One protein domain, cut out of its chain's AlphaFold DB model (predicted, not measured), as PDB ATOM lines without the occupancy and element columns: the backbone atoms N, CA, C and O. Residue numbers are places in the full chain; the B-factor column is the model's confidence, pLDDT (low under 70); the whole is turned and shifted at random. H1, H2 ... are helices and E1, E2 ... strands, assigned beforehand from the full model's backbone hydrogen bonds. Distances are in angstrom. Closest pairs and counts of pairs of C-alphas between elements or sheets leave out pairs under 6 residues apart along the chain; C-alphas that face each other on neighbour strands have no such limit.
ATOM      1  N   GLY A  35       5.328  20.978 -24.086       85.88
ATOM      2  CA  GLY A  35       5.240  22.433 -23.918       85.88
ATOM      3  C   GLY A  35       5.142  23.235 -25.219       85.88
ATOM      4  O   GLY A  35       5.600  24.370 -25.251       85.88
ATOM      5  N   VAL A  36       4.599  22.656 -26.290       91.00
ATOM      6  CA  VAL A  36       4.322  23.381 -27.540       91.00
ATOM      7  C   VAL A  36       3.116  24.304 -27.347       91.00
ATOM      8  O   VAL A  36       2.009  23.827 -27.115       91.00
ATOM      9  N   ARG A  37       3.337  25.617 -27.459       92.06
ATOM     10  CA  ARG A  37       2.318  26.681 -27.419       92.06
ATOM     11  C   ARG A  37       2.168  27.399 -28.756       92.06
ATOM     12  O   ARG A  37       1.205  28.124 -28.971       92.06
ATOM     13  N   THR A  38       3.120  27.235 -29.664       93.44
ATOM     14  CA  THR A  38       3.121  27.877 -30.978       93.44
ATOM     15  C   THR A  38       3.660  26.920 -32.034       93.44
ATOM     16  O   THR A  38       4.725  26.322 -31.870       93.44
ATOM     17  N   VAL A  39       2.918  26.767 -33.129       92.56
ATOM     18  CA  VAL A  39       3.261  25.883 -34.245       92.56
ATOM     19  C   VAL A  39       3.246  26.691 -35.537       92.56
ATOM     20  O   VAL A  39       2.237  27.304 -35.877       92.56
ATOM     21  N   LEU A  40       4.350  26.689 -36.274       92.88
ATOM     22  CA  LEU A  40       4.430  27.212 -37.632       92.88
ATOM     23  C   LEU A  40       4.391  26.062 -38.621       92.88
ATOM     24  O   LEU A  40       5.159  25.110 -38.514       92.88
ATOM     25  N   ILE A  41       3.541  26.202 -39.621       91.62
ATOM     26  CA  ILE A  41       3.391  25.245 -40.698       91.62
ATOM     27  C   ILE A  41       3.787  25.929 -42.003       91.62
ATOM     28  O   ILE A  41       3.150  26.890 -42.435       91.62
ATOM     29  N   VAL A  42       4.852  25.446 -42.633       89.50
ATOM     30  CA  VAL A  42       5.272  25.867 -43.971       89.50
ATOM     31  C   VAL A  42       4.625  24.921 -44.958       89.50
ATOM     32  O   VAL A  42       4.914  23.727 -44.966       89.50
ATOM     33  N   LEU A  43       3.714  25.457 -45.758       85.50
ATOM     34  CA  LEU A  43       2.922  24.672 -46.688       85.50
ATOM     35  C   LEU A  43       3.585  24.597 -48.051       85.50
ATOM     36  O   LEU A  43       4.090  25.589 -48.571       85.50
ATOM     37  N   SER A  44       3.484  23.408 -48.625       79.50
ATOM     38  CA  SER A  44       3.730  23.121 -50.028       79.50
ATOM     39  C   SER A  44       2.746  23.896 -50.922       79.50
ATOM     40  O   SER A  44       1.546  23.889 -50.655       79.50
ATOM     41  N   GLU A  45       3.215  24.525 -52.010       70.38
ATOM     42  CA  GLU A  45       2.331  25.095 -53.058       70.38
ATOM     43  C   GLU A  45       1.674  23.992 -53.930       70.38
ATOM     44  O   GLU A  45       0.795  24.268 -54.742       70.38
ATOM     45  N   SER A  46       2.089  22.734 -53.770       67.12
ATOM     46  CA  SER A  46       1.671  21.576 -54.563       67.12
ATOM     47  C   SER A  46       0.883  20.612 -53.684       67.12
ATOM     48  O   SER A  46       1.374  20.209 -52.635       67.12
ATOM     49  N   PHE A  47      -0.313  20.233 -54.140       64.94
ATOM     50  CA  PHE A  47      -1.164  19.186 -53.560       64.94
ATOM     51  C   PHE A  47      -1.302  19.269 -52.030       64.94
ATOM     52  O   PHE A  47      -0.612  18.583 -51.277       64.94
ATOM     53  N   LEU A  48      -2.227  20.114 -51.565       64.56
ATOM     54  CA  LEU A  48      -2.601  20.155 -50.156       64.56
ATOM     55  C   LEU A  48      -3.594  19.009 -49.849       64.56
ATOM     56  O   LEU A  48      -4.701  19.032 -50.384       64.56
ATOM     57  N   PRO A  49      -3.242  18.021 -49.001       59.12
ATOM     58  CA  PRO A  49      -4.140  16.957 -48.532       59.12
ATOM     59  C   PRO A  49      -5.336  17.493 -47.753       59.12
ATOM     60  O   PRO A  49      -6.356  16.821 -47.647       59.12
ATOM     61  N   PHE A  50      -5.160  18.657 -47.133       67.75
ATOM     62  CA  PHE A  50      -6.096  19.268 -46.207       67.75
ATOM     63  C   PHE A  50      -6.197  20.749 -46.546       67.75
ATOM     64  O   PHE A  50      -5.188  21.385 -46.867       67.75
ATOM     65  N   ASP A  51      -7.393  21.314 -46.429       79.38
ATOM     66  CA  ASP A  51      -7.516  22.759 -46.334       79.38
ATOM     67  C   ASP A  51      -6.770  23.268 -45.082       79.38
ATOM     68  O   ASP A  51      -6.448  22.531 -44.139       79.38
ATOM     69  N   THR A  52      -6.443  24.558 -45.076       81.94
ATOM     70  CA  THR A  52      -5.694  25.163 -43.968       81.94
ATOM     71  C   THR A  52      -6.436  25.046 -42.641       81.94
ATOM     72  O   THR A  52      -5.800  24.941 -41.590       81.94
ATOM     73  N   ASP A  53      -7.770  25.042 -42.678       84.25
ATOM     74  CA  ASP A  53      -8.601  24.976 -41.484       84.25
ATOM     75  C   ASP A  53      -8.648  23.559 -40.903       84.25
ATOM     76  O   ASP A  53      -8.398  23.408 -39.704       84.25
ATOM     77  N   SER A  54      -8.819  22.502 -41.708       85.62
ATOM     78  CA  SER A  54      -8.725  21.122 -41.200       85.62
ATOM     79  C   SER A  54      -7.334  20.807 -40.676       85.62
ATOM     80  O   SER A  54      -7.188  20.135 -39.651       85.62
ATOM     81  N   LEU A  55      -6.288  21.304 -41.344       86.56
ATOM     82  CA  LEU A  55      -4.921  21.131 -40.865       86.56
ATOM     83  C   LEU A  55      -4.708  21.824 -39.516       86.56
ATOM     84  O   LEU A  55      -4.126  21.230 -38.606       86.56
ATOM     85  N   ARG A  56      -5.233  23.045 -39.354       88.94
ATOM     86  CA  ARG A  56      -5.227  23.753 -38.070       88.94
ATOM     87  C   ARG A  56      -5.912  22.920 -36.988       88.94
ATOM     88  O   ARG A  56      -5.315  22.711 -35.936       88.94
ATOM     89  N   GLN A  57      -7.114  22.406 -37.253       89.06
ATOM     90  CA  GLN A  57      -7.861  21.599 -36.282       89.06
ATOM     91  C   GLN A  57      -7.106  20.329 -35.873       89.06
ATOM     92  O   GLN A  57      -7.046  19.997 -34.693       89.06
ATOM     93  N   LYS A  58      -6.444  19.643 -36.813       88.56
ATOM     94  CA  LYS A  58      -5.616  18.463 -36.503       88.56
ATOM     95  C   LYS A  58      -4.460  18.786 -35.558       88.56
ATOM     96  O   LYS A  58      -4.190  18.030 -34.620       88.56
ATOM     97  N   VAL A  59      -3.783  19.908 -35.796       89.69
ATOM     98  CA  VAL A  59      -2.693  20.361 -34.926       89.69
ATOM     99  C   VAL A  59      -3.225  20.744 -33.550       89.69
ATOM    100  O   VAL A  59      -2.663  20.282 -32.562       89.69
ATOM    101  N   LEU A  60      -4.336  21.482 -33.474       90.00
ATOM    102  CA  LEU A  60      -4.983  21.846 -32.208       90.00
ATOM    103  C   LEU A  60      -5.447  20.618 -31.416       90.00
ATOM    104  O   LEU A  60      -5.241  20.547 -30.214       90.00
ATOM    105  N   ASN A  61      -5.971  19.585 -32.075       88.12
ATOM    106  CA  ASN A  61      -6.336  18.339 -31.395       88.12
ATOM    107  C   ASN A  61      -5.126  17.641 -30.753       88.12
ATOM    108  O   ASN A  61      -5.251  16.977 -29.726       88.12
ATOM    109  N   SER A  62      -3.944  17.788 -31.351       87.31
ATOM    110  CA  SER A  62      -2.699  17.205 -30.832       87.31
ATOM    111  C   SER A  62      -2.049  18.104 -29.770       87.31
ATOM    112  O   SER A  62      -1.470  17.615 -28.790       87.31
ATOM    113  N   TYR A  63      -2.203  19.418 -29.937       89.19
ATOM    114  CA  TYR A  63      -1.663  20.491 -29.110       89.19
ATOM    115  C   TYR A  63      -2.760  21.533 -28.803       89.19
ATOM    116  O   TYR A  63      -2.799  22.577 -29.453       89.19
ATOM    117  N   PRO A  64      -3.649  21.273 -27.822       86.25
ATOM    118  CA  PRO A  64      -4.823  22.122 -27.563       86.25
ATOM    119  C   PRO A  64      -4.486  23.573 -27.225       86.25
ATOM    120  O   PRO A  64      -5.204  24.487 -27.615       86.25
ATOM    121  N   ASP A  65      -3.354  23.782 -26.553       87.88
ATOM    122  CA  ASP A  65      -2.890  25.101 -26.120       87.88
ATOM    123  C   ASP A  65      -1.997  25.794 -27.163       87.88
ATOM    124  O   ASP A  65      -1.367  26.814 -26.872       87.88
ATOM    125  N   ALA A  66      -1.877  25.227 -28.369       91.19
ATOM    126  CA  ALA A  66      -1.022  25.780 -29.403       91.19
ATOM    127  C   ALA A  66      -1.733  26.829 -30.260       91.19
ATOM    128  O   ALA A  66      -2.866  26.660 -30.692       91.19
ATOM    129  N   THR A  67      -1.017  27.889 -30.612       93.06
ATOM    130  CA  THR A  67      -1.411  28.809 -31.679       93.06
ATOM    131  C   THR A  67      -0.745  28.386 -32.983       93.06
ATOM    132  O   THR A  67       0.468  28.175 -33.017       93.06
ATOM    133  N   VAL A  68      -1.524  28.264 -34.058       93.62
ATOM    134  CA  VAL A  68      -1.043  27.768 -35.355       93.62
ATOM    135  C   VAL A  68      -0.917  28.907 -36.359       93.62
ATOM    136  O   VAL A  68      -1.873  29.646 -36.592       93.62
ATOM    137  N   PHE A  69       0.240  28.992 -37.006       94.25
ATOM    138  CA  PHE A  69       0.550  29.966 -38.047       94.25
ATOM    139  C   PHE A  69       0.946  29.263 -39.341       94.25
ATOM    140  O   PHE A  69       1.507  28.169 -39.317       94.25
ATOM    141  N   PHE A  70       0.695  29.915 -40.474       92.50
ATOM    142  CA  PHE A  70       0.955  29.354 -41.795       92.50
ATOM    143  C   PHE A  70       1.866  30.268 -42.604       92.50
ATOM    144  O   PHE A  70       1.651  31.478 -42.644       92.50
ATOM    145  N   TYR A  71       2.870  29.691 -43.260       91.56
ATOM    146  CA  TYR A  71       3.725  30.379 -44.228       91.56
ATOM    147  C   TYR A  71       3.675  29.668 -45.571       91.56
ATOM    148  O   TYR A  71       3.644  28.439 -45.638       91.56
ATOM    149  N   SER A  72       3.736  30.446 -46.648       89.81
ATOM    150  CA  SER A  72       4.054  29.898 -47.962       89.81
ATOM    151  C   SER A  72       5.538  29.541 -48.057       89.81
ATOM    152  O   SER A  72       6.383  30.125 -47.368       89.81
ATOM    153  N   THR A  73       5.881  28.652 -48.990       86.88
ATOM    154  CA  THR A  73       7.276  28.328 -49.352       86.88
ATOM    155  C   THR A  73       8.106  29.558 -49.752       86.88
ATOM    156  O   THR A  73       9.334  29.539 -49.676       86.88
ATOM    157  N   ARG A  74       7.453  30.667 -50.128       87.56
ATOM    158  CA  ARG A  74       8.086  31.958 -50.456       87.56
ATOM    159  C   ARG A  74       8.366  32.843 -49.244       87.56
ATOM    160  O   ARG A  74       8.905  33.934 -49.410       87.56
ATOM    161  N   GLY A  75       7.999  32.411 -48.040       87.75
ATOM    162  CA  GLY A  75       8.255  33.163 -46.814       87.75
ATOM    163  C   GLY A  75       7.214  34.228 -46.500       87.75
ATOM    164  O   GLY A  75       7.483  35.103 -45.680       87.75
ATOM    165  N   LYS A  76       6.039  34.172 -47.139       89.56
ATOM    166  CA  LYS A  76       4.935  35.083 -46.826       89.56
ATOM    167  C   LYS A  76       4.012  34.431 -45.797       89.56
ATOM    168  O   LYS A  76       3.623  33.281 -46.021       89.56
ATOM    169  N   PRO A  77       3.640  35.129 -44.713       90.50
ATOM    170  CA  PRO A  77       2.614  34.632 -43.807       90.50
ATOM    171  C   PRO A  77       1.278  34.533 -44.541       90.50
ATOM    172  O   PRO A  77       0.949  35.361 -45.395       90.50
ATOM    173  N   LEU A  78       0.498  33.525 -44.182       89.06
ATOM    174  CA  LEU A  78      -0.889  33.385 -44.587       89.06
ATOM    175  C   LEU A  78      -1.751  33.756 -43.375       89.06
ATOM    176  O   LEU A  78      -1.826  33.010 -42.400       89.06
ATOM    177  N   GLY A  79      -2.369  34.937 -43.425       86.00
ATOM    178  CA  GLY A  79      -3.145  35.486 -42.314       86.00
ATOM    179  C   GLY A  79      -2.283  36.259 -41.313       86.00
ATOM    180  O   GLY A  79      -1.582  37.196 -41.691       86.00
ATOM    181  N   VAL A  80      -2.381  35.905 -40.030       85.38
ATOM    182  CA  VAL A  80      -1.706  36.623 -38.938       85.38
ATOM    183  C   VAL A  80      -0.211  36.301 -38.926       85.38
ATOM    184  O   VAL A  80       0.194  35.148 -39.075       85.38
ATOM    185  N   HIS A  81       0.614  37.327 -38.718       86.62
ATOM    186  CA  HIS A  81       2.050  37.150 -38.546       86.62
ATOM    187  C   HIS A  81       2.367  36.377 -37.248       86.62
ATOM    188  O   HIS A  81       1.826  36.711 -36.193       86.62
ATOM    189  N   PRO A  82       3.253  35.367 -37.296       87.69
ATOM    190  CA  PRO A  82       3.693  34.621 -36.132       87.69
ATOM    191  C   PRO A  82       4.602  35.478 -35.253       87.69
ATOM    192  O   PRO A  82       5.230  36.424 -35.740       87.69
ATOM    193  N   PRO A  83       4.736  35.108 -33.972       89.94
ATOM    194  CA  PRO A  83       5.753  35.681 -33.105       89.94
ATOM    195  C   PRO A  83       7.169  35.372 -33.619       89.94
ATOM    196  O   PRO A  83       7.393  34.438 -34.390       89.94
ATOM    197  N   GLU A  84       8.155  36.135 -33.137       91.19
ATOM    198  CA  GLU A  84       9.572  35.947 -33.492       91.19
ATOM    199  C   GLU A  84      10.119  34.567 -33.104       91.19
ATOM    200  O   GLU A  84      11.048  34.051 -33.730       91.19
ATOM    201  N   LYS A  85       9.550  33.976 -32.050       93.62
ATOM    202  CA  LYS A  85       9.905  32.657 -31.538       93.62
ATOM    203  C   LYS A  85       8.688  31.758 -31.539       93.62
ATOM    204  O   LYS A  85       7.628  32.148 -31.062       93.62
ATOM    205  N   ILE A  86       8.886  30.555 -32.056       94.06
ATOM    206  CA  ILE A  86       7.880  29.505 -32.132       94.06
ATOM    207  C   ILE A  86       8.426  28.211 -31.524       94.06
ATOM    208  O   ILE A  86       9.634  27.955 -31.542       94.06
ATOM    209  N   ASP A  87       7.544  27.361 -31.015       94.75
ATOM    210  CA  ASP A  87       7.954  26.114 -30.369       94.75
ATOM    211  C   ASP A  87       8.213  25.000 -31.379       94.75
ATOM    212  O   ASP A  87       9.152  24.221 -31.206       94.75
ATOM    213  N   LEU A  88       7.394  24.931 -32.427       94.38
ATOM    214  CA  LEU A  88       7.442  23.874 -33.427       94.38
ATOM    215  C   LEU A  88       7.294  24.447 -34.833       94.38
ATOM    216  O   LEU A  88       6.372  25.206 -35.107       94.38
ATOM    217  N   LEU A  89       8.184  24.048 -35.730       94.38
ATOM    218  CA  LEU A  89       8.110  24.295 -37.163       94.38
ATOM    219  C   LEU A  89       7.876  22.974 -37.894       94.38
ATOM    220  O   LEU A  89       8.614  22.015 -37.677       94.38
ATOM    221  N   ILE A  90       6.903  22.956 -38.798       93.62
ATOM    222  CA  ILE A  90       6.591  21.834 -39.683       93.62
ATOM    223  C   ILE A  90       6.778  22.314 -41.119       93.62
ATOM    224  O   ILE A  90       6.048  23.196 -41.561       93.62
ATOM    225  N   ASP A  91       7.754  21.766 -41.838       91.56
ATOM    226  CA  ASP A  91       8.063  22.164 -43.212       91.56
ATOM    227  C   ASP A  91       7.631  21.112 -44.238       91.56
ATOM    228  O   ASP A  91       8.240  20.046 -44.348       91.56
ATOM    229  N   PHE A  92       6.595  21.432 -45.015       88.50
ATOM    230  CA  PHE A  92       6.069  20.590 -46.088       88.50
ATOM    231  C   PHE A  92       6.682  20.878 -47.465       88.50
ATOM    232  O   PHE A  92       6.194  20.359 -48.460       88.50
ATOM    233  N   THR A  93       7.739  21.687 -47.574       86.12
ATOM    234  CA  THR A  93       8.229  22.168 -48.878       86.12
ATOM    235  C   THR A  93       8.721  21.068 -49.822       86.12
ATOM    236  O   THR A  93       9.831  20.549 -49.635       86.12
ATOM    237  N   GLY A  94       7.915  20.814 -50.862       78.31
ATOM    238  CA  GLY A  94       7.992  19.853 -51.976       78.31
ATOM    239  C   GLY A  94       9.350  19.640 -52.661       78.31
ATOM    240  O   GLY A  94      10.176  20.560 -52.682       78.31
ATOM    241  N   PRO A  95       9.602  18.466 -53.291       68.88
ATOM    242  CA  PRO A  95      10.677  18.376 -54.259       68.88
ATOM    243  C   PRO A  95      10.228  19.228 -55.450       68.88
ATOM    244  O   PRO A  95       9.039  19.315 -55.748       68.88
ATOM    245  N   HIS A  96      11.163  19.922 -56.096       73.12
ATOM    246  CA  HIS A  96      10.864  20.886 -57.168       73.12
ATOM    247  C   HIS A  96      10.111  22.154 -56.731       73.12
ATOM    248  O   HIS A  96       9.837  23.009 -57.571       73.12
ATOM    249  N   GLN A  97       9.840  22.339 -55.435       79.62
ATOM    250  CA  GLN A  97       9.330  23.610 -54.939       79.62
ATOM    251  C   GLN A  97      10.446  24.580 -54.629       79.62
ATOM    252  O   GLN A  97      11.408  24.273 -53.920       79.62
ATOM    253  N   TYR A  98      10.281  25.791 -55.140       80.56
ATOM    254  CA  TYR A  98      11.188  26.871 -54.833       80.56
ATOM    255  C   TYR A  98      10.931  27.390 -53.416       80.56
ATOM    256  O   TYR A  98       9.844  27.877 -53.105       80.56
ATOM    257  N   GLN A  99      11.968  27.350 -52.586       81.69
ATOM    258  CA  GLN A  99      12.049  28.113 -51.347       81.69
ATOM    259  C   GLN A  99      13.338  28.940 -51.369       81.69
ATOM    260  O   GLN A  99      14.399  28.392 -51.684       81.69
ATOM    261  N   PRO A 100      13.289  30.243 -51.024       86.62
ATOM    262  CA  PRO A 100      14.484  31.073 -50.973       86.62
ATOM    263  C   PRO A 100      15.568  30.455 -50.084       86.62
ATOM    264  O   PRO A 100      15.285  29.988 -48.981       86.62
ATOM    265  N   PHE A 101      16.822  30.509 -50.535       82.19
ATOM    266  CA  PHE A 101      17.963  29.842 -49.891       82.19
ATOM    267  C   PHE A 101      18.127  30.171 -48.395       82.19
ATOM    268  O   PHE A 101      18.501  29.315 -47.596       82.19
ATOM    269  N   LEU A 102      17.816  31.407 -47.996       87.88
ATOM    270  CA  LEU A 102      17.942  31.866 -46.610       87.88
ATOM    271  C   LEU A 102      16.725  31.536 -45.737       87.88
ATOM    272  O   LEU A 102      16.820  31.612 -44.510       87.88
ATOM    273  N   LEU A 103      15.594  31.163 -46.339       88.25
ATOM    274  CA  LEU A 103      14.335  30.999 -45.622       88.25
ATOM    275  C   LEU A 103      14.358  29.829 -44.619       88.25
ATOM    276  O   LEU A 103      13.957  30.051 -43.477       88.25
ATOM    277  N   PRO A 104      14.898  28.634 -44.943       87.56
ATOM    278  CA  PRO A 104      15.024  27.551 -43.964       87.56
ATOM    279  C   PRO A 104      15.879  27.955 -42.760       87.56
ATOM    280  O   PRO A 104      15.542  27.665 -41.614       87.56
ATOM    281  N   ARG A 105      16.965  28.705 -43.002       89.81
ATOM    282  CA  ARG A 105      17.838  29.212 -41.937       89.81
ATOM    283  C   ARG A 105      17.118  30.229 -41.052       89.81
ATOM    284  O   ARG A 105      17.337  30.238 -39.844       89.81
ATOM    285  N   MET A 106      16.289  31.090 -41.640       90.94
ATOM    286  CA  MET A 106      15.463  32.042 -40.897       90.94
ATOM    287  C   MET A 106      14.445  31.309 -40.020       90.94
ATOM    288  O   MET A 106      14.423  31.534 -38.814       90.94
ATOM    289  N   PHE A 107      13.677  30.378 -40.588       90.69
ATOM    290  CA  PHE A 107      12.688  29.609 -39.831       90.69
ATOM    291  C   PHE A 107      13.322  28.782 -38.715       90.69
ATOM    292  O   PHE A 107      12.804  28.762 -37.600       90.69
ATOM    293  N   ARG A 108      14.496  28.186 -38.952       91.62
ATOM    294  CA  ARG A 108      15.214  27.465 -37.897       91.62
ATOM    295  C   ARG A 108      15.608  28.366 -36.725       91.62
ATOM    296  O   ARG A 108      15.568  27.929 -35.584       91.62
ATOM    297  N   LYS A 109      15.952  29.633 -36.970       92.25
ATOM    298  CA  LYS A 109      16.236  30.587 -35.883       92.25
ATOM    299  C   LYS A 109      14.993  30.967 -35.077       92.25
ATOM    300  O   LYS A 109      15.133  31.366 -33.918       92.25
ATOM    301  N   MET A 110      13.810  30.886 -35.681       92.19
ATOM    302  CA  MET A 110      12.538  31.156 -35.010       92.19
ATOM    303  C   MET A 110      12.082  29.952 -34.183       92.19
ATOM    304  O   MET A 110      11.511  30.136 -33.116       92.19
ATOM    305  N   ALA A 111      12.363  28.733 -34.651       94.44
ATOM    306  CA  ALA A 111      11.833  27.508 -34.073       94.44
ATOM    307  C   ALA A 111      12.728  26.868 -33.015       94.44
ATOM    308  O   ALA A 111      13.931  26.703 -33.224       94.44
ATOM    309  N   ARG A 112      12.118  26.418 -31.914       93.69
ATOM    310  CA  ARG A 112      12.770  25.532 -30.942       93.69
ATOM    311  C   ARG A 112      12.990  24.142 -31.538       93.69
ATOM    312  O   ARG A 112      14.132  23.684 -31.546       93.69
ATOM    313  N   VAL A 113      11.935  23.531 -32.080       93.31
ATOM    314  CA  VAL A 113      11.998  22.249 -32.795       93.31
ATOM    315  C   VAL A 113      11.557  22.425 -34.244       93.31
ATOM    316  O   VAL A 113      10.573  23.110 -34.514       93.31
ATOM    317  N   ALA A 114      12.275  21.803 -35.175       93.75
ATOM    318  CA  ALA A 114      11.967  21.827 -36.597       93.75
ATOM    319  C   ALA A 114      11.870  20.410 -37.170       93.75
ATOM    320  O   ALA A 114      12.819  19.630 -37.095       93.75
ATOM    321  N   VAL A 115      10.736  20.105 -37.793       92.75
ATOM    322  CA  VAL A 115      10.485  18.855 -38.511       92.75
ATOM    323  C   VAL A 115      10.323  19.171 -39.989       92.75
ATOM    324  O   VAL A 115       9.613  20.108 -40.360       92.75
ATOM    325  N   GLY A 116      10.989  18.404 -40.842       91.31
ATOM    326  CA  GLY A 116      10.959  18.636 -42.278       91.31
ATOM    327  C   GLY A 116      11.310  17.400 -43.084       91.31
ATOM    328  O   GLY A 116      11.434  16.290 -42.571       91.31
ATOM    329  N   ARG A 117      11.465  17.603 -44.385       87.69
ATOM    330  CA  ARG A 117      11.687  16.557 -45.391       87.69
ATOM    331  C   ARG A 117      13.013  16.766 -46.091       87.69
ATOM    332  O   ARG A 117      13.437  17.900 -46.346       87.69
ATOM    333  N   LYS A 118      13.661  15.655 -46.423       83.94
ATOM    334  CA  LYS A 118      14.985  15.648 -47.030       83.94
ATOM    335  C   LYS A 118      14.927  16.277 -48.418       83.94
ATOM    336  O   LYS A 118      14.350  15.720 -49.344       83.94
ATOM    337  N   THR A 119      15.531  17.449 -48.580       74.19
ATOM    338  CA  THR A 119      15.497  18.202 -49.846       74.19
ATOM    339  C   THR A 119      16.872  18.801 -50.127       74.19
ATOM    340  O   THR A 119      17.183  19.932 -49.767       74.19
ATOM    341  N   GLY A 120      17.736  18.001 -50.754       71.75
ATOM    342  CA  GLY A 120      19.148  18.341 -50.946       71.75
ATOM    343  C   GLY A 120      19.977  18.229 -49.658       71.75
ATOM    344  O   GLY A 120      19.460  18.041 -48.560       71.75
ATOM    345  N   TRP A 121      21.302  18.316 -49.783       70.38
ATOM    346  CA  TRP A 121      22.218  18.067 -48.659       70.38
ATOM    347  C   TRP A 121      22.283  19.218 -47.643       70.38
ATOM    348  O   TRP A 121      22.436  18.988 -46.444       70.38
ATOM    349  N   LEU A 122      22.134  20.463 -48.102       73.12
ATOM    350  CA  LEU A 122      22.289  21.650 -47.254       73.12
ATOM    351  C   LEU A 122      21.101  21.887 -46.317       73.12
ATOM    352  O   LEU A 122      21.286  22.403 -45.219       73.12
ATOM    353  N   ARG A 123      19.890  21.499 -46.727       73.31
ATOM    354  CA  ARG A 123      18.675  21.746 -45.946       73.31
ATOM    355  C   ARG A 123      18.533  20.848 -44.728       73.31
ATOM    356  O   ARG A 123      18.023  21.291 -43.707       73.31
ATOM    357  N   ASN A 124      19.024  19.615 -44.813       75.06
ATOM    358  CA  ASN A 124      18.849  18.617 -43.754       75.06
ATOM    359  C   ASN A 124      19.473  19.054 -42.425       75.06
ATOM    360  O   ASN A 124      19.014  18.639 -41.374       75.06
ATOM    361  N   LYS A 125      20.485  19.930 -42.465       83.81
ATOM    362  CA  LYS A 125      21.147  20.458 -41.266       83.81
ATOM    363  C   LYS A 125      20.275  21.424 -40.455       83.81
ATOM    364  O   LYS A 125      20.668  21.793 -39.354       83.81
ATOM    365  N   PHE A 126      19.146  21.886 -40.999       86.25
ATOM    366  CA  PHE A 126      18.263  22.836 -40.322       86.25
ATOM    367  C   PHE A 126      17.120  22.177 -39.557       86.25
ATOM    368  O   PHE A 126      16.488  22.864 -38.765       86.25
ATOM    369  N   TYR A 127      16.845  20.895 -39.777       90.31
ATOM    370  CA  TYR A 127      15.751  20.203 -39.106       90.31
ATOM    371  C   TYR A 127      16.308  19.275 -38.028       90.31
ATOM    372  O   TYR A 127      17.365  18.673 -38.208       90.31
ATOM    373  N   ASP A 128      15.583  19.167 -36.923       91.12
ATOM    374  CA  ASP A 128      15.886  18.222 -35.848       91.12
ATOM    375  C   ASP A 128      15.435  16.812 -36.240       91.12
ATOM    376  O   ASP A 128      16.132  15.835 -35.975       91.12
ATOM    377  N   THR A 129      14.310  16.727 -36.956       89.31
ATOM    378  CA  THR A 129      13.772  15.479 -37.502       89.31
ATOM    379  C   THR A 129      13.542  15.630 -39.000       89.31
ATOM    380  O   THR A 129      12.878  16.571 -39.445       89.31
ATOM    381  N   VAL A 130      14.079  14.694 -39.787       88.88
ATOM    382  CA  VAL A 130      13.982  14.702 -41.251       88.88
ATOM    383  C   VAL A 130      13.323  13.421 -41.743       88.88
ATOM    384  O   VAL A 130      13.795  12.331 -41.435       88.88
ATOM    385  N   LEU A 131      12.282  13.555 -42.563       88.50
ATOM    386  CA  LEU A 131      11.743  12.449 -43.349       88.50
ATOM    387  C   LEU A 131      12.601  12.231 -44.603       88.50
ATOM    388  O   LEU A 131      12.726  13.136 -45.433       88.50
ATOM    389  N   ASP A 132      13.178  11.037 -44.747       86.88
ATOM    390  CA  ASP A 132      13.899  10.614 -45.951       86.88
ATOM    391  C   ASP A 132      12.995   9.746 -46.829       86.88
ATOM    392  O   ASP A 132      12.890   8.543 -46.624       86.88
ATOM    393  N   GLU A 133      12.354  10.358 -47.827       82.12
ATOM    394  CA  GLU A 133      11.447   9.650 -48.739       82.12
ATOM    395  C   GLU A 133      12.117   8.469 -49.466       82.12
ATOM    396  O   GLU A 133      11.446   7.505 -49.810       82.12
ATOM    397  N   ASN A 134      13.434   8.506 -49.694       79.25
ATOM    398  CA  ASN A 134      14.130   7.414 -50.386       79.25
ATOM    399  C   ASN A 134      14.394   6.206 -49.476       79.25
ATOM    400  O   ASN A 134      14.677   5.120 -49.974       79.25
ATOM    401  N   ALA A 135      14.336   6.398 -48.157       79.88
ATOM    402  CA  ALA A 135      14.488   5.328 -47.179       79.88
ATOM    403  C   ALA A 135      13.151   4.637 -46.854       79.88
ATOM    404  O   ALA A 135      13.130   3.686 -46.077       79.88
ATOM    405  N   GLU A 136      12.041   5.104 -47.436       77.56
ATOM    406  CA  GLU A 136      10.693   4.607 -47.174       77.56
ATOM    407  C   GLU A 136      10.284   3.564 -48.233       77.56
ATOM    408  O   GLU A 136       9.904   3.937 -49.344       77.56
ATOM    409  N   PRO A 137      10.309   2.253 -47.916       67.94
ATOM    410  CA  PRO A 137      10.101   1.187 -48.905       67.94
ATOM    411  C   PRO A 137       8.666   1.101 -49.450       67.94
ATOM    412  O   PRO A 137       8.437   0.429 -50.451       67.94
ATOM    413  N   ASN A 138       7.707   1.776 -48.806       76.38
ATOM    414  CA  ASN A 138       6.270   1.633 -49.064       76.38
ATOM    415  C   ASN A 138       5.604   2.917 -49.593       76.38
ATOM    416  O   ASN A 138       4.396   3.067 -49.436       76.38
ATOM    417  N   LEU A 139       6.357   3.877 -50.140       78.00
ATOM    418  CA  LEU A 139       5.739   5.057 -50.757       78.00
ATOM    419  C   LEU A 139       5.131   4.702 -52.115       78.00
ATOM    420  O   LEU A 139       5.765   4.035 -52.935       78.00
ATOM    421  N   SER A 140       3.915   5.190 -52.360       81.31
ATOM    422  CA  SER A 140       3.243   5.006 -53.648       81.31
ATOM    423  C   SER A 140       4.071   5.575 -54.820       81.31
ATOM    424  O   SER A 140       4.714   6.621 -54.674       81.31
ATOM    425  N   PRO A 141       4.060   4.935 -56.008       80.50
ATOM    426  CA  PRO A 141       4.663   5.501 -57.215       80.50
ATOM    427  C   PRO A 141       3.848   6.669 -57.795       80.50
ATOM    428  O   PRO A 141       4.390   7.458 -58.568       80.50
ATOM    429  N   ASP A 142       2.565   6.795 -57.437       84.94
ATOM    430  CA  ASP A 142       1.731   7.925 -57.849       84.94
ATOM    431  C   ASP A 142       2.188   9.199 -57.113       84.94
ATOM    432  O   ASP A 142       2.169   9.223 -55.878       84.94
ATOM    433  N   PRO A 143       2.576  10.275 -57.828       80.19
ATOM    434  CA  PRO A 143       3.117  11.484 -57.212       80.19
ATOM    435  C   PRO A 143       2.132  12.183 -56.269       80.19
ATOM    436  O   PRO A 143       2.564  12.784 -55.287       80.19
ATOM    437  N   GLN A 144       0.825  12.108 -56.531       79.75
ATOM    438  CA  GLN A 144      -0.184  12.724 -55.674       79.75
ATOM    439  C   GLN A 144      -0.333  11.927 -54.384       79.75
ATOM    440  O   GLN A 144      -0.216  12.488 -53.298       79.75
ATOM    441  N   ILE A 145      -0.526  10.611 -54.493       82.62
ATOM    442  CA  ILE A 145      -0.668   9.728 -53.326       82.62
ATOM    443  C   ILE A 145       0.601   9.770 -52.472       82.62
ATOM    444  O   ILE A 145       0.520   9.912 -51.252       82.62
ATOM    445  N   ARG A 146       1.771   9.747 -53.113       83.50
ATOM    446  CA  ARG A 146       3.070   9.879 -52.454       83.50
ATOM    447  C   ARG A 146       3.188  11.171 -51.654       83.50
ATOM    448  O   ARG A 146       3.645  11.139 -50.516       83.50
ATOM    449  N   GLU A 147       2.793  12.307 -52.223       82.62
ATOM    450  CA  GLU A 147       2.857  13.588 -51.516       82.62
ATOM    451  C   GLU A 147       1.908  13.599 -50.306       82.62
ATOM    452  O   GLU A 147       2.305  14.015 -49.215       82.62
ATOM    453  N   LEU A 148       0.698  13.041 -50.444       82.81
ATOM    454  CA  LEU A 148      -0.242  12.881 -49.327       82.81
ATOM    455  C   LEU A 148       0.358  12.014 -48.202       82.81
ATOM    456  O   LEU A 148       0.261  12.369 -47.025       82.81
ATOM    457  N   GLU A 149       0.989  10.886 -48.536       85.00
ATOM    458  CA  GLU A 149       1.642   9.988 -47.574       85.00
ATOM    459  C   GLU A 149       2.826  10.659 -46.869       85.00
ATOM    460  O   GLU A 149       2.937  10.595 -45.641       85.00
ATOM    461  N   THR A 150       3.674  11.354 -47.626       86.12
ATOM    462  CA  THR A 150       4.816  12.126 -47.114       86.12
ATOM    463  C   THR A 150       4.358  13.181 -46.112       86.12
ATOM    464  O   THR A 150       4.888  13.260 -45.001       86.12
ATOM    465  N   GLN A 151       3.328  13.960 -46.448       85.81
ATOM    466  CA  GLN A 151       2.786  14.975 -45.546       85.81
ATOM    467  C   GLN A 151       2.163  14.354 -44.288       85.81
ATOM    468  O   GLN A 151       2.357  14.870 -43.184       85.81
ATOM    469  N   LYS A 152       1.481  13.205 -44.414       85.88
ATOM    470  CA  LYS A 152       0.955  12.469 -43.254       85.88
ATOM    471  C   LYS A 152       2.065  11.997 -42.314       85.88
ATOM    472  O   LYS A 152       1.911  12.130 -41.099       85.88
ATOM    473  N   LYS A 153       3.172  11.481 -42.859       87.31
ATOM    474  CA  LYS A 153       4.347  11.057 -42.084       87.31
ATOM    475  C   LYS A 153       5.030  12.237 -41.395       87.31
ATOM    476  O   LYS A 153       5.337  12.140 -40.214       87.31
ATOM    477  N   LEU A 154       5.197  13.367 -42.085       89.12
ATOM    478  CA  LEU A 154       5.753  14.596 -41.502       89.12
ATOM    479  C   LEU A 154       4.933  15.112 -40.321       89.12
ATOM    480  O   LEU A 154       5.496  15.443 -39.280       89.12
ATOM    481  N   LEU A 155       3.605  15.140 -40.465       89.62
ATOM    482  CA  LEU A 155       2.702  15.473 -39.363       89.62
ATOM    483  C   LEU A 155       2.888  14.525 -38.188       89.62
ATOM    484  O   LEU A 155       3.004  14.972 -37.048       89.62
ATOM    485  N   GLY A 156       2.992  13.232 -38.480       88.00
ATOM    486  CA  GLY A 156       3.312  12.250 -37.469       88.00
ATOM    487  C   GLY A 156       4.612  12.590 -36.737       88.00
ATOM    488  O   GLY A 156       4.632  12.613 -35.512       88.00
ATOM    489  N   LEU A 157       5.701  12.859 -37.466       88.69
ATOM    490  CA  LEU A 157       7.016  13.136 -36.873       88.69
ATOM    491  C   LEU A 157       6.990  14.381 -35.978       88.69
ATOM    492  O   LEU A 157       7.773  14.490 -35.039       88.69
ATOM    493  N   ALA A 158       6.065  15.299 -36.251       90.00
ATOM    494  CA  ALA A 158       5.770  16.465 -35.431       90.00
ATOM    495  C   ALA A 158       4.828  16.170 -34.243       90.00
ATOM    496  O   ALA A 158       4.389  17.097 -33.561       90.00
ATOM    497  N   GLY A 159       4.480  14.906 -33.993       88.06
ATOM    498  CA  GLY A 159       3.558  14.474 -32.941       88.06
ATOM    499  C   GLY A 159       2.090  14.815 -33.216       88.06
ATOM    500  O   GLY A 159       1.290  14.849 -32.282       88.06
TER     501      GLY A 159
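This is residues 35 to 159 of the 190 residues of an uncharacterized protein of Bdellovibrionales bacterium (UniProt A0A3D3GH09). A strongly twisted sheet of five parallel strands makes the core, with helices on both of its faces: H1 and H4 cover one face, H1 at the E2 end and H4 at the E4 and E5 end, and H2 packs on the opposite face. The short H3 sits next to H2 and only grazes the sheet. The printed part has 125 residues, with four named helices and five named strands in the order E1 H1 E2 E3 H2 E4 H3 E5 H4; the sheet's order is E2 E1 E3 E4 E5. The class is mixed, helices and strands, and the whole is compact, with a radius of gyration of the C-alphas of 13.6 A and a rounded outline of 38 by 30 by 24 A.

Find C-alpha 38 at (3.121, 27.877, -30.978); from there E1 runs 16.0 A to residue 43. Next come H1, residues 52 to 62, 15.6 A, and E2, residues 67 to 72, 17.2 A. Look then for E3 at residues 86 to 91, 13.3 A, H2 at 103 to 110, 10.8 A, and E4 at 111 to 117, 15.7 A. H3 is residues 123 to 126 and E5 residues 129 to 131. H4 begins at C-alpha 143, (3.117, 11.484, -57.212), and runs 20.8 A to C-alpha 157, (7.016, 13.136, -36.873).

In the sheet, look at N 41 and O 69, 2.8 A, for E1 and E2; N 90 and O 40, 2.8 A, for E1 and E3; N 91 and O 115, 2.9 A, for E3 and E4; and N 131 and O 116, 2.9 A, for E4 and E5. E1, H1, E2, then E3, H2, E4, then E4, H3, E5 are strand-helix-strand units, two parallel neighbour strands with a helix between, each with a right-handed crossover. H1 is on the sheet at a height of 9.2 A, over E2 and, only just, over E1 with 3 C-alphas; its closest C-alphas to E2 are Arg 56 and Val 68, 6.4 A. H4, on the same face, is over E4 at a height of 8.2 A, with C-alphas Gly 116 and Leu 154 closest, 6.6 A. H1 and H4 are apart. H2 lies on the opposite face, over E3 at a height of 9.5 A, and touches H3, where C-alphas Arg 108 and Phe 126 are closest, 6.1 A. In H1, H2 and H4 every O i to N i+4 pair is within hydrogen-bond range; H3 is too short for such a pair.

The C-alphas of Glu 84 and Pro 141 are farthest apart, 38.9 A. The printed part has no cut. The links E2 to E3, E3 to H2 and E5 to H4 are long. Mean pLDDT of the printed part is 85.5; residues 46 to 50, 95 and 137 are under 70.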